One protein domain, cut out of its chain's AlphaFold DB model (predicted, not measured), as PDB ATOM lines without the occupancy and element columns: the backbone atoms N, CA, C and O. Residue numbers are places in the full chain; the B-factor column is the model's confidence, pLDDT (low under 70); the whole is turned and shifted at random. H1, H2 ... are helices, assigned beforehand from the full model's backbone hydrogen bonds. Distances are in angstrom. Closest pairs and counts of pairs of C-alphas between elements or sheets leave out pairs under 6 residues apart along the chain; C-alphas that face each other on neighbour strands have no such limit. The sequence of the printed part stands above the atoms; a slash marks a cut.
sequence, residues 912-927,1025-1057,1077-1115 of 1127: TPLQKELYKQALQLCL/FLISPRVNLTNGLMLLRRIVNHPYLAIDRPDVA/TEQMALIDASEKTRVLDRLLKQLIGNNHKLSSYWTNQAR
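Overview. This is residues 912 to 927, 1025 to 1057 and 1077 to 1115 of the 1127 residues of an uncharacterized protein of Opisthorchis felineus (UniProt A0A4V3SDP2). H1 and H2 lie side by side, antiparallel, at one end; H4 reaches to the other, making a corner with H3, and residues 1102 to 1115 fold back toward H2. The printed part has 88 residues with four named helices, H1 to H4 in order, and no named strand: all helix. It is only just loose, close to compact, radius of gyration of the C-alphas 14.9 A, spanning 46 by 27 by 22 A.

Arrangement. H1, residues 913 to 927, touches H2, residues 1036 to 1045, closest at C-alphas 926 and 1036, 5.7 A. H3, residues 1077 to 1085, and H4, residues 1087 to 1101, touch only at the corner, closest at C-alphas 1083 and 1089, 5.2 A. In these helices every O i to N i+4 pair is within hydrogen-bond range.

Along the chain. H1, 21.4 A long, begins at C-alpha 913 (225.945, 495.564, 500.868); H4, 21.3 A, ends at C-alpha 1101 (251.635, 481.790, 492.754).

Size, cuts and confidence. Cuts span 15.9 A from C-alpha 927 to 1025 and 17.9 A from 1057 to 1077. Confidence is under 70 in 25 residues, among them 1025 to 1034.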
ATOM      1  N   THR A 912     227.712 491.246 499.261       91.62
ATOM      2  CA  THR A 912     228.114 492.632 499.561       91.62
ATOM      3  C   THR A 912     226.893 493.491 499.930       91.62
ATOM      4  O   THR A 912     225.759 493.107 499.618       91.62
ATOM      5  N   PRO A 913     227.063 494.662 500.577       88.50
ATOM      6  CA  PRO A 913     225.945 495.564 500.868       88.50
ATOM      7  C   PRO A 913     225.141 495.938 499.611       88.50
ATOM      8  O   PRO A 913     223.912 495.883 499.630       88.50
ATOM      9  N   LEU A 914     225.832 496.206 498.495       84.06
ATOM     10  CA  LEU A 914     225.216 496.496 497.198       84.06
ATOM     11  C   LEU A 914     224.413 495.302 496.660       84.06
ATOM     12  O   LEU A 914     223.272 495.470 496.231       84.06
ATOM     13  N   GLN A 915     224.968 494.086 496.717       90.69
ATOM     14  CA  GLN A 915     224.243 492.880 496.302       90.69
ATOM     15  C   GLN A 915     223.006 492.627 497.166       90.69
ATOM     16  O   GLN A 915     221.951 492.322 496.615       90.69
ATOM     17  N   LYS A 916     223.102 492.792 498.494       90.94
ATOM     18  CA  LYS A 916     221.965 492.643 499.420       90.94
ATOM     19  C   LYS A 916     220.829 493.601 499.074       90.94
ATOM     20  O   LYS A 916     219.676 493.184 499.044       90.94
ATOM     21  N   GLU A 917     221.147 494.863 498.801       86.25
ATOM     22  CA  GLU A 917     220.136 495.884 498.534       86.25
ATOM     23  C   GLU A 917     219.442 495.673 497.178       86.25
ATOM     24  O   GLU A 917     218.214 495.607 497.114       86.25
ATOM     25  N   LEU A 918     220.206 495.404 496.113       84.69
ATOM     26  CA  LEU A 918     219.636 495.006 494.819       84.69
ATOM     27  C   LEU A 918     218.784 493.734 494.924       84.69
ATOM     28  O   LEU A 918     217.754 493.633 494.262       84.69
ATOM     29  N   TYR A 919     219.203 492.756 495.735       90.06
ATOM     30  CA  TYR A 919     218.477 491.499 495.912       90.06
ATOM     31  C   TYR A 919     217.116 491.724 496.580       90.06
ATOM     32  O   TYR A 919     216.123 491.169 496.111       90.06
ATOM     33  N   LYS A 920     217.036 492.584 497.610       88.69
ATOM     34  CA  LYS A 920     215.753 493.005 498.206       88.69
ATOM     35  C   LYS A 920     214.854 493.685 497.173       88.69
ATOM     36  O   LYS A 920     213.716 493.263 497.003       88.69
ATOM     37  N   GLN A 921     215.369 494.695 496.462       83.06
ATOM     38  CA  GLN A 921     214.597 495.458 495.471       83.06
ATOM     39  C   GLN A 921     214.084 494.553 494.340       83.06
ATOM     40  O   GLN A 921     212.923 494.637 493.944       83.06
ATOM     41  N   ALA A 922     214.919 493.628 493.858       83.88
ATOM     42  CA  ALA A 922     214.528 492.643 492.855       83.88
ATOM     43  C   ALA A 922     213.468 491.666 493.381       83.88
ATOM     44  O   ALA A 922     212.523 491.355 492.659       83.88
ATOM     45  N   LEU A 923     213.597 491.193 494.624       86.06
ATOM     46  CA  LEU A 923     212.636 490.285 495.247       86.06
ATOM     47  C   LEU A 923     211.279 490.974 495.472       86.06
ATOM     48  O   LEU A 923     210.252 490.399 495.119       86.06
ATOM     49  N   GLN A 924     211.272 492.225 495.941       82.25
ATOM     50  CA  GLN A 924     210.063 493.045 496.054       82.25
ATOM     51  C   GLN A 924     209.380 493.231 494.690       82.25
ATOM     52  O   GLN A 924     208.200 492.915 494.559       82.25
ATOM     53  N   LEU A 925     210.121 493.623 493.644       75.00
ATOM     54  CA  LEU A 925     209.592 493.729 492.275       75.00
ATOM     55  C   LEU A 925     209.001 492.407 491.752       75.00
ATOM     56  O   LEU A 925     208.040 492.416 490.980       75.00
ATOM     57  N   CYS A 926     209.560 491.261 492.149       76.19
ATOM     58  CA  CYS A 926     209.029 489.949 491.772       76.19
ATOM     59  C   CYS A 926     207.701 489.641 492.477       76.19
ATOM     60  O   CYS A 926     206.772 489.167 491.820       76.19
ATOM     61  N   LEU A 927     207.593 489.945 493.774       78.69
ATOM     62  CA  LEU A 927     206.352 489.801 494.542       78.69
ATOM     63  C   LEU A 927     205.263 490.748 494.017       78.69
ATOM     64  O   LEU A 927     204.159 490.302 493.717       78.69
ATOM     65  N   PHE A1025     215.294 503.841 491.512       52.72
ATOM     66  CA  PHE A1025     215.473 502.398 491.290       52.72
ATOM     67  C   PHE A1025     216.847 502.057 490.683       52.72
ATOM     68  O   PHE A1025     217.103 502.339 489.514       52.72
ATOM     69  N   LEU A1026     217.696 501.379 491.467       57.34
ATOM     70  CA  LEU A1026     219.057 500.997 491.064       57.34
ATOM     71  C   LEU A1026     219.071 499.908 489.977       57.34
ATOM     72  O   LEU A1026     220.031 499.778 489.220       57.34
ATOM     73  N   ILE A1027     218.006 499.107 489.898       62.56
ATOM     74  CA  ILE A1027     217.828 498.079 488.869       62.56
ATOM     75  C   ILE A1027     217.432 498.763 487.559       62.56
ATOM     76  O   ILE A1027     216.434 499.481 487.497       62.56
ATOM     77  N   SER A1028     218.189 498.498 486.493       59.25
ATOM     78  CA  SER A1028     217.967 499.120 485.187       59.25
ATOM     79  C   SER A1028     216.538 498.882 484.667       59.25
ATOM     80  O   SER A1028     216.099 497.729 484.581       59.25
ATOM     81  N   PRO A1029     215.832 499.922 484.172       56.09
ATOM     82  CA  PRO A1029     214.517 499.775 483.545       56.09
ATOM     83  C   PRO A1029     214.562 499.040 482.188       56.09
ATOM     84  O   PRO A1029     213.525 498.854 481.552       56.09
ATOM     85  N   ARG A1030     215.750 498.628 481.718       52.47
ATOM     86  CA  ARG A1030     215.942 497.745 480.555       52.47
ATOM     87  C   ARG A1030     215.882 496.260 480.939       52.47
ATOM     88  O   ARG A1030     215.722 495.412 480.060       52.47
ATOM     89  N   VAL A1031     216.014 495.928 482.226       60.00
ATOM     90  CA  VAL A1031     215.958 494.551 482.731       60.00
ATOM     91  C   VAL A1031     214.522 494.040 482.671       60.00
ATOM     92  O   VAL A1031     213.624 494.525 483.353       60.00
ATOM     93  N   ASN A1032     214.301 493.019 481.847       60.12
ATOM     94  CA  ASN A1032     212.986 492.417 481.686       60.12
ATOM     95  C   ASN A1032     212.624 491.523 482.891       60.12
ATOM     96  O   ASN A1032     213.085 490.384 482.992       60.12
ATOM     97  N   LEU A1033     211.740 492.026 483.759       64.25
ATOM     98  CA  LEU A1033     211.273 491.371 484.990       64.25
ATOM     99  C   LEU A1033     210.473 490.066 484.782       64.25
ATOM    100  O   LEU A1033     210.148 489.403 485.763       64.25
ATOM    101  N   THR A1034     210.181 489.632 483.544       59.41
ATOM    102  CA  THR A1034     209.428 488.380 483.288       59.41
ATOM    103  C   THR A1034     210.101 487.096 483.797       59.41
ATOM    104  O   THR A1034     209.480 486.039 483.761       59.41
ATOM    105  N   ASN A1035     211.361 487.144 484.245       72.56
ATOM    106  CA  ASN A1035     212.000 486.027 484.942       72.56
ATOM    107  C   ASN A1035     212.819 486.530 486.144       72.56
ATOM    108  O   ASN A1035     214.021 486.783 486.040       72.56
ATOM    109  N   GLY A1036     212.148 486.648 487.291       76.94
ATOM    110  CA  GLY A1036     212.746 487.083 488.554       76.94
ATOM    111  C   GLY A1036     213.942 486.242 489.004       76.94
ATOM    112  O   GLY A1036     214.961 486.790 489.414       76.94
ATOM    113  N   LEU A1037     213.880 484.916 488.831       81.94
ATOM    114  CA  LEU A1037     214.985 484.013 489.174       81.94
ATOM    115  C   LEU A1037     216.263 484.309 488.369       81.94
ATOM    116  O   LEU A1037     217.360 484.172 488.904       81.94
ATOM    117  N   MET A1038     216.151 484.753 487.111       80.75
ATOM    118  CA  MET A1038     217.317 485.197 486.333       80.75
ATOM    119  C   MET A1038     217.867 486.548 486.808       80.75
ATOM    120  O   MET A1038     219.080 486.740 486.783       80.75
ATOM    121  N   LEU A1039     217.020 487.469 487.279       82.00
ATOM    122  CA  LEU A1039     217.479 488.732 487.873       82.00
ATOM    123  C   LEU A1039     218.212 488.491 489.202       82.00
ATOM    124  O   LEU A1039     219.331 488.971 489.380       82.00
ATOM    125  N   LEU A1040     217.643 487.677 490.093       87.19
ATOM    126  CA  LEU A1040     218.289 487.304 491.355       87.19
ATOM    127  C   LEU A1040     219.630 486.587 491.103       87.19
ATOM    128  O   LEU A1040     220.643 486.956 491.694       87.19
ATOM    129  N   ARG A1041     219.689 485.637 490.151       87.38
ATOM    130  CA  ARG A1041     220.951 484.976 489.753       87.38
ATOM    131  C   ARG A1041     221.986 485.943 489.169       87.38
ATOM    132  O   ARG A1041     223.170 485.768 489.446       87.38
ATOM    133  N   ARG A1042     221.569 486.962 488.409       85.50
ATOM    134  CA  ARG A1042     222.465 488.024 487.919       85.50
ATOM    135  C   ARG A1042     223.094 488.796 489.071       85.50
ATOM    136  O   ARG A1042     224.316 488.836 489.144       85.50
ATOM    137  N   ILE A1043     222.288 489.317 489.998       87.12
ATOM    138  CA  ILE A1043     222.754 490.095 491.163       87.12
ATOM    139  C   ILE A1043     223.733 489.278 492.024       87.12
ATOM    140  O   ILE A1043     224.812 489.759 492.373       87.12
ATOM    141  N   VAL A1044     223.394 488.015 492.303       89.75
ATOM    142  CA  VAL A1044     224.214 487.080 493.101       89.75
ATOM    143  C   VAL A1044     225.491 486.637 492.373       89.75
ATOM    144  O   VAL A1044     226.413 486.118 493.000       89.75
ATOM    145  N   ASN A1045     225.594 486.828 491.057       88.81
ATOM    146  CA  ASN A1045     226.849 486.665 490.326       88.81
ATOM    147  C   ASN A1045     227.654 487.972 490.328       88.81
ATOM    148  O   ASN A1045     228.794 487.982 490.795       88.81
ATOM    149  N   HIS A1046     227.056 489.072 489.864       88.06
ATOM    150  CA  HIS A1046     227.661 490.399 489.890       88.06
ATOM    151  C   HIS A1046     226.590 491.513 489.833       88.06
ATOM    152  O   HIS A1046     225.738 491.474 488.942       88.06
ATOM    153  N   PRO A1047     226.618 492.543 490.704       86.06
ATOM    154  CA  PRO A1047     225.576 493.580 490.741       86.06
ATOM    155  C   PRO A1047     225.458 494.379 489.430       86.06
ATOM    156  O   PRO A1047     224.350 494.676 488.981       86.06
ATOM    157  N   TYR A1048     226.576 494.642 488.745       83.38
ATOM    158  CA  TYR A1048     226.592 495.330 487.440       83.38
ATOM    159  C   TYR A1048     225.965 494.521 486.277       83.38
ATOM    160  O   TYR A1048     225.914 495.006 485.154       83.38
ATOM    161  N   LEU A1049     225.444 493.306 486.516       81.62
ATOM    162  CA  LEU A1049     224.589 492.581 485.556       81.62
ATOM    163  C   LEU A1049     223.095 492.957 485.671       81.62
ATOM    164  O   LEU A1049     222.271 492.441 484.903       81.62
ATOM    165  N   ALA A1050     222.739 493.812 486.637       75.25
ATOM    166  CA  ALA A1050     221.384 494.304 486.906       75.25
ATOM    167  C   ALA A1050     221.270 495.845 486.934       75.25
ATOM    168  O   ALA A1050     220.188 496.372 486.668       75.25
ATOM    169  N   ILE A1051     222.363 496.555 487.225       73.25
ATOM    170  CA  ILE A1051     222.467 498.025 487.175       73.25
ATOM    171  C   ILE A1051     222.910 498.468 485.763       73.25
ATOM    172  O   ILE A1051     223.804 497.850 485.188       73.25
ATOM    173  N   ASP A1052     222.338 499.550 485.215       57.88
ATOM    174  CA  ASP A1052     222.958 500.289 484.096       57.88
ATOM    175  C   ASP A1052     224.107 501.137 484.670       57.88
ATOM    176  O   ASP A1052     223.870 501.952 485.560       57.88
ATOM    177  N   ARG A1053     225.334 500.937 484.174       54.16
ATOM    178  CA  ARG A1053     226.587 501.538 484.679       54.16
ATOM    179  C   ARG A1053     226.423 503.038 485.047       54.16
ATOM    180  O   ARG A1053     225.991 503.803 484.179       54.16
ATOM    181  N   PRO A1054     226.751 503.474 486.286       44.03
ATOM    182  CA  PRO A1054     226.455 504.834 486.765       44.03
ATOM    183  C   PRO A1054     227.185 505.928 485.971       44.03
ATOM    184  O   PRO A1054     226.697 507.052 485.864       44.03
ATOM    185  N   ASP A1055     228.304 505.571 485.350       42.78
ATOM    186  CA  ASP A1055     229.161 506.386 484.489       42.78
ATOM    187  C   ASP A1055     228.346 507.145 483.413       42.78
ATOM    188  O   ASP A1055     228.553 508.336 483.183       42.78
ATOM    189  N   VAL A1056     227.306 506.505 482.853       39.66
ATOM    190  CA  VAL A1056     226.418 507.072 481.811       39.66
ATOM    191  C   VAL A1056     225.528 508.220 482.331       39.66
ATOM    192  O   VAL A1056     224.954 508.976 481.539       39.66
ATOM    193  N   ALA A1057     225.401 508.374 483.653       33.09
ATOM    194  CA  ALA A1057     224.762 509.524 484.291       33.09
ATOM    195  C   ALA A1057     225.771 510.623 484.678       33.09
ATOM    196  O   ALA A1057     225.420 511.801 484.621       33.09
ATOM    197  N   THR A1077     240.982 502.688 490.038       56.22
ATOM    198  CA  THR A1077     239.882 502.707 491.021       56.22
ATOM    199  C   THR A1077     238.672 501.882 490.558       56.22
ATOM    200  O   THR A1077     238.017 501.224 491.363       56.22
ATOM    201  N   GLU A1078     238.431 501.837 489.244       57.38
ATOM    202  CA  GLU A1078     237.421 501.001 488.584       57.38
ATOM    203  C   GLU A1078     237.638 499.490 488.773       57.38
ATOM    204  O   GLU A1078     236.674 498.744 488.949       57.38
ATOM    205  N   GLN A1079     238.889 499.017 488.740       58.78
ATOM    206  CA  GLN A1079     239.227 497.599 488.902       58.78
ATOM    207  C   GLN A1079     238.983 497.139 490.342       58.78
ATOM    208  O   GLN A1079     238.410 496.071 490.553       58.78
ATOM    209  N   MET A1080     239.340 497.966 491.330       61.16
ATOM    210  CA  MET A1080     239.008 497.691 492.732       61.16
ATOM    211  C   MET A1080     237.493 497.744 492.968       61.16
ATOM    212  O   MET A1080     236.940 496.822 493.566       61.16
ATOM    213  N   ALA A1081     236.800 498.747 492.415       71.31
ATOM    214  CA  ALA A1081     235.341 498.841 492.488       71.31
ATOM    215  C   ALA A1081     234.639 497.607 491.888       71.31
ATOM    216  O   ALA A1081     233.659 497.128 492.454       71.31
ATOM    217  N   LEU A1082     235.161 497.043 490.792       81.44
ATOM    218  CA  LEU A1082     234.664 495.792 490.216       81.44
ATOM    219  C   LEU A1082     234.859 494.596 491.165       81.44
ATOM    220  O   LEU A1082     233.939 493.798 491.330       81.44
ATOM    221  N   ILE A1083     236.026 494.469 491.803       83.44
ATOM    222  CA  ILE A1083     236.324 493.350 492.711       83.44
ATOM    223  C   ILE A1083     235.461 493.422 493.979       83.44
ATOM    224  O   ILE A1083     234.827 492.422 494.324       83.44
ATOM    225  N   ASP A1084     235.394 494.585 494.635       84.94
ATOM    226  CA  ASP A1084     234.654 494.793 495.890       84.94
ATOM    227  C   ASP A1084     233.121 494.857 495.703       84.94
ATOM    228  O   ASP A1084     232.374 494.724 496.674       84.94
ATOM    229  N   ALA A1085     232.612 495.009 494.473       84.00
ATOM    230  CA  ALA A1085     231.172 495.003 494.204       84.00
ATOM    231  C   ALA A1085     230.512 493.621 494.408       84.00
ATOM    232  O   ALA A1085     229.338 493.556 494.793       84.00
ATOM    233  N   SER A1086     231.235 492.515 494.185       90.69
ATOM    234  CA  SER A1086     230.740 491.147 494.393       90.69
ATOM    235  C   SER A1086     231.696 490.329 495.260       90.69
ATOM    236  O   SER A1086     232.865 490.140 494.939       90.69
ATOM    237  N   GLU A1087     231.192 489.740 496.343       90.94
ATOM    238  CA  GLU A1087     232.048 488.972 497.259       90.94
ATOM    239  C   GLU A1087     232.596 487.704 496.567       90.94
ATOM    240  O   GLU A1087     233.658 487.198 496.921       90.94
ATOM    241  N   LYS A1088     231.935 487.236 495.495       90.75
ATOM    242  CA  LYS A1088     232.457 486.171 494.624       90.75
ATOM    243  C   LYS A1088     233.730 486.583 493.886       90.75
ATOM    244  O   LYS A1088     234.656 485.781 493.831       90.75
ATOM    245  N   THR A1089     233.795 487.794 493.323       90.31
ATOM    246  CA  THR A1089     235.020 488.296 492.672       90.31
ATOM    247  C   THR A1089     236.105 488.576 493.700       90.31
ATOM    248  O   THR A1089     237.260 488.261 493.448       90.31
ATOM    249  N   ARG A1090     235.733 489.049 494.893       90.31
ATOM    250  CA  ARG A1090     236.652 489.263 496.017       90.31
ATOM    251  C   ARG A1090     237.309 487.980 496.539       90.31
ATOM    252  O   ARG A1090     238.513 487.953 496.784       90.31
ATOM    253  N   VAL A1091     236.537 486.902 496.687       91.69
ATOM    254  CA  VAL A1091     237.062 485.574 497.047       91.69
ATOM    255  C   VAL A1091     237.882 484.984 495.897       91.69
ATOM    256  O   VAL A1091     238.961 484.445 496.136       91.69
ATOM    257  N   LEU A1092     237.419 485.128 494.650       91.50
ATOM    258  CA  LEU A1092     238.133 484.641 493.470       91.50
ATOM    259  C   LEU A1092     239.491 485.335 493.277       91.50
ATOM    260  O   LEU A1092     240.459 484.649 492.985       91.50
ATOM    261  N   ASP A1093     239.593 486.649 493.484       91.50
ATOM    262  CA  ASP A1093     240.852 487.406 493.412       91.50
ATOM    263  C   ASP A1093     241.909 486.872 494.397       91.50
ATOM    264  O   ASP A1093     243.037 486.568 494.003       91.50
ATOM    265  N   ARG A1094     241.519 486.666 495.664       91.12
ATOM    266  CA  ARG A1094     242.393 486.089 496.701       91.12
ATOM    267  C   ARG A1094     242.867 484.682 496.331       91.12
ATOM    268  O   ARG A1094     244.058 484.391 496.431       91.12
ATOM    269  N   LEU A1095     241.948 483.828 495.871       91.81
ATOM    270  CA  LEU A1095     242.260 482.456 495.462       91.81
ATOM    271  C   LEU A1095     243.139 482.411 494.208       91.81
ATOM    272  O   LEU A1095     244.089 481.639 494.170       91.81
ATOM    273  N   LEU A1096     242.867 483.243 493.198       91.50
ATOM    274  CA  LEU A1096     243.673 483.314 491.977       91.50
ATOM    275  C   LEU A1096     245.116 483.712 492.287       91.50
ATOM    276  O   LEU A1096     246.027 483.074 491.775       91.50
ATOM    277  N   LYS A1097     245.335 484.703 493.160       90.81
ATOM    278  CA  LYS A1097     246.683 485.130 493.567       90.81
ATOM    279  C   LYS A1097     247.485 483.989 494.200       90.81
ATOM    280  O   LYS A1097     248.627 483.767 493.810       90.81
ATOM    281  N   GLN A1098     246.877 483.222 495.109       92.12
ATOM    282  CA  GLN A1098     247.523 482.057 495.729       92.12
ATOM    283  C   GLN A1098     247.742 480.907 494.733       92.12
ATOM    284  O   GLN A1098     248.833 480.351 494.651       92.12
ATOM    285  N   LEU A1099     246.723 480.555 493.947       92.50
ATOM    286  CA  LEU A1099     246.779 479.405 493.043       92.50
ATOM    287  C   LEU A1099     247.727 479.633 491.856       92.50
ATOM    288  O   LEU A1099     248.442 478.709 491.478       92.50
ATOM    289  N   ILE A1100     247.783 480.852 491.309       91.94
ATOM    290  CA  ILE A1100     248.741 481.229 490.257       91.94
ATOM    291  C   ILE A1100     250.163 481.305 490.830       91.94
ATOM    292  O   ILE A1100     251.087 480.818 490.185       91.94
ATOM    293  N   GLY A1101     250.344 481.827 492.053       91.94
ATOM    294  CA  GLY A1101     251.635 481.790 492.754       91.94
ATOM    295  C   GLY A1101     252.173 480.364 492.947       91.94
ATOM    296  O   GLY A1101     253.368 480.130 492.804       91.94
ATOM    297  N   ASN A1102     251.275 479.397 493.151       93.69
ATOM    298  CA  ASN A1102     251.585 477.968 493.242       93.69
ATOM    299  C   ASN A1102     251.616 477.247 491.868       93.69
ATOM    300  O   ASN A1102     251.560 476.019 491.817       93.69
ATOM    301  N   ASN A1103     251.675 477.976 490.744       92.31
ATOM    302  CA  ASN A1103     251.675 477.445 489.368       92.31
ATOM    303  C   ASN A1103     250.466 476.554 488.981       92.31
ATOM    304  O   ASN A1103     250.511 475.827 487.982       92.31
ATOM    305  N   HIS A1104     249.343 476.619 489.704       91.56
ATOM    306  CA  HIS A1104     248.136 475.877 489.341       91.56
ATOM    307  C   HIS A1104     247.401 476.527 488.159       91.56
ATOM    308  O   HIS A1104     247.090 477.720 488.159       91.56
ATOM    309  N   LYS A1105     247.032 475.717 487.159       88.00
ATOM    310  CA  LYS A1105     246.189 476.141 486.030       88.00
ATOM    311  C   LYS A1105     244.710 476.016 486.406       88.00
ATOM    312  O   LYS A1105     244.240 474.915 486.684       88.00
ATOM    313  N   LEU A1106     243.962 477.121 486.376       85.88
ATOM    314  CA  LEU A1106     242.514 477.115 486.621       85.88
ATOM    315  C   LEU A1106     241.699 477.004 485.327       85.88
ATOM    316  O   LEU A1106     242.065 477.545 484.288       85.88
ATOM    317  N   SER A1107     240.520 476.389 485.433       81.75
ATOM    318  CA  SER A1107     239.427 476.505 484.461       81.75
ATOM    319  C   SER A1107     238.195 477.065 485.171       81.75
ATOM    320  O   SER A1107     237.739 476.481 486.152       81.75
ATOM    321  N   SER A1108     237.659 478.197 484.700       80.81
ATOM    322  CA  SER A1108     236.457 478.818 485.279       80.81
ATOM    323  C   SER A1108     235.236 478.599 484.384       80.81
ATOM    324  O   SER A1108     235.280 478.830 483.176       80.81
ATOM    325  N   TYR A1109     234.133 478.143 484.981       80.56
ATOM    326  CA  TYR A1109     232.912 477.773 484.268       80.56
ATOM    327  C   TYR A1109     231.784 478.755 484.585       80.56
ATOM    328  O   TYR A1109     231.336 478.868 485.726       80.56
ATOM    329  N   TRP A1110     231.294 479.447 483.557       78.44
ATOM    330  CA  TRP A1110     230.287 480.499 483.688       78.44
ATOM    331  C   TRP A1110     228.976 480.067 483.030       78.44
ATOM    332  O   TRP A1110     228.944 479.719 481.849       78.44
ATOM    333  N   THR A1111     227.863 480.106 483.771       68.69
ATOM    334  CA  THR A1111     226.544 479.851 483.168       68.69
ATOM    335  C   THR A1111     226.160 481.032 482.279       68.69
ATOM    336  O   THR A1111     226.035 482.163 482.747       68.69
ATOM    337  N   ASN A1112     225.999 480.782 480.979       46.88
ATOM    338  CA  ASN A1112     225.866 481.840 479.979       46.88
ATOM    339  C   ASN A1112     224.453 482.469 479.988       46.88
ATOM    340  O   ASN A1112     223.571 482.102 479.212       46.88
ATOM    341  N   GLN A1113     224.232 483.417 480.904       48.22
ATOM    342  CA  GLN A1113     222.951 484.102 481.153       48.22
ATOM    343  C   GLN A1113     222.710 485.311 480.212       48.22
ATOM    344  O   GLN A1113     222.001 486.267 480.556       48.22
ATOM    345  N   ALA A1114     223.303 485.276 479.011       36.00
ATOM    346  CA  ALA A1114     223.290 486.360 478.034       36.00
ATOM    347  C   ALA A1114     222.560 485.982 476.729       36.00
ATOM    348  O   ALA A1114     223.145 485.607 475.716       36.00
ATOM    349  N   ARG A1115     221.240 486.199 476.723       32.69
ATOM    350  CA  ARG A1115     220.529 486.684 475.528       32.69
ATOM    351  C   ARG A1115     219.689 487.900 475.896       32.69
ATOM    352  O   ARG A1115     218.460 487.853 475.895       32.69
TER     353      ARG A1115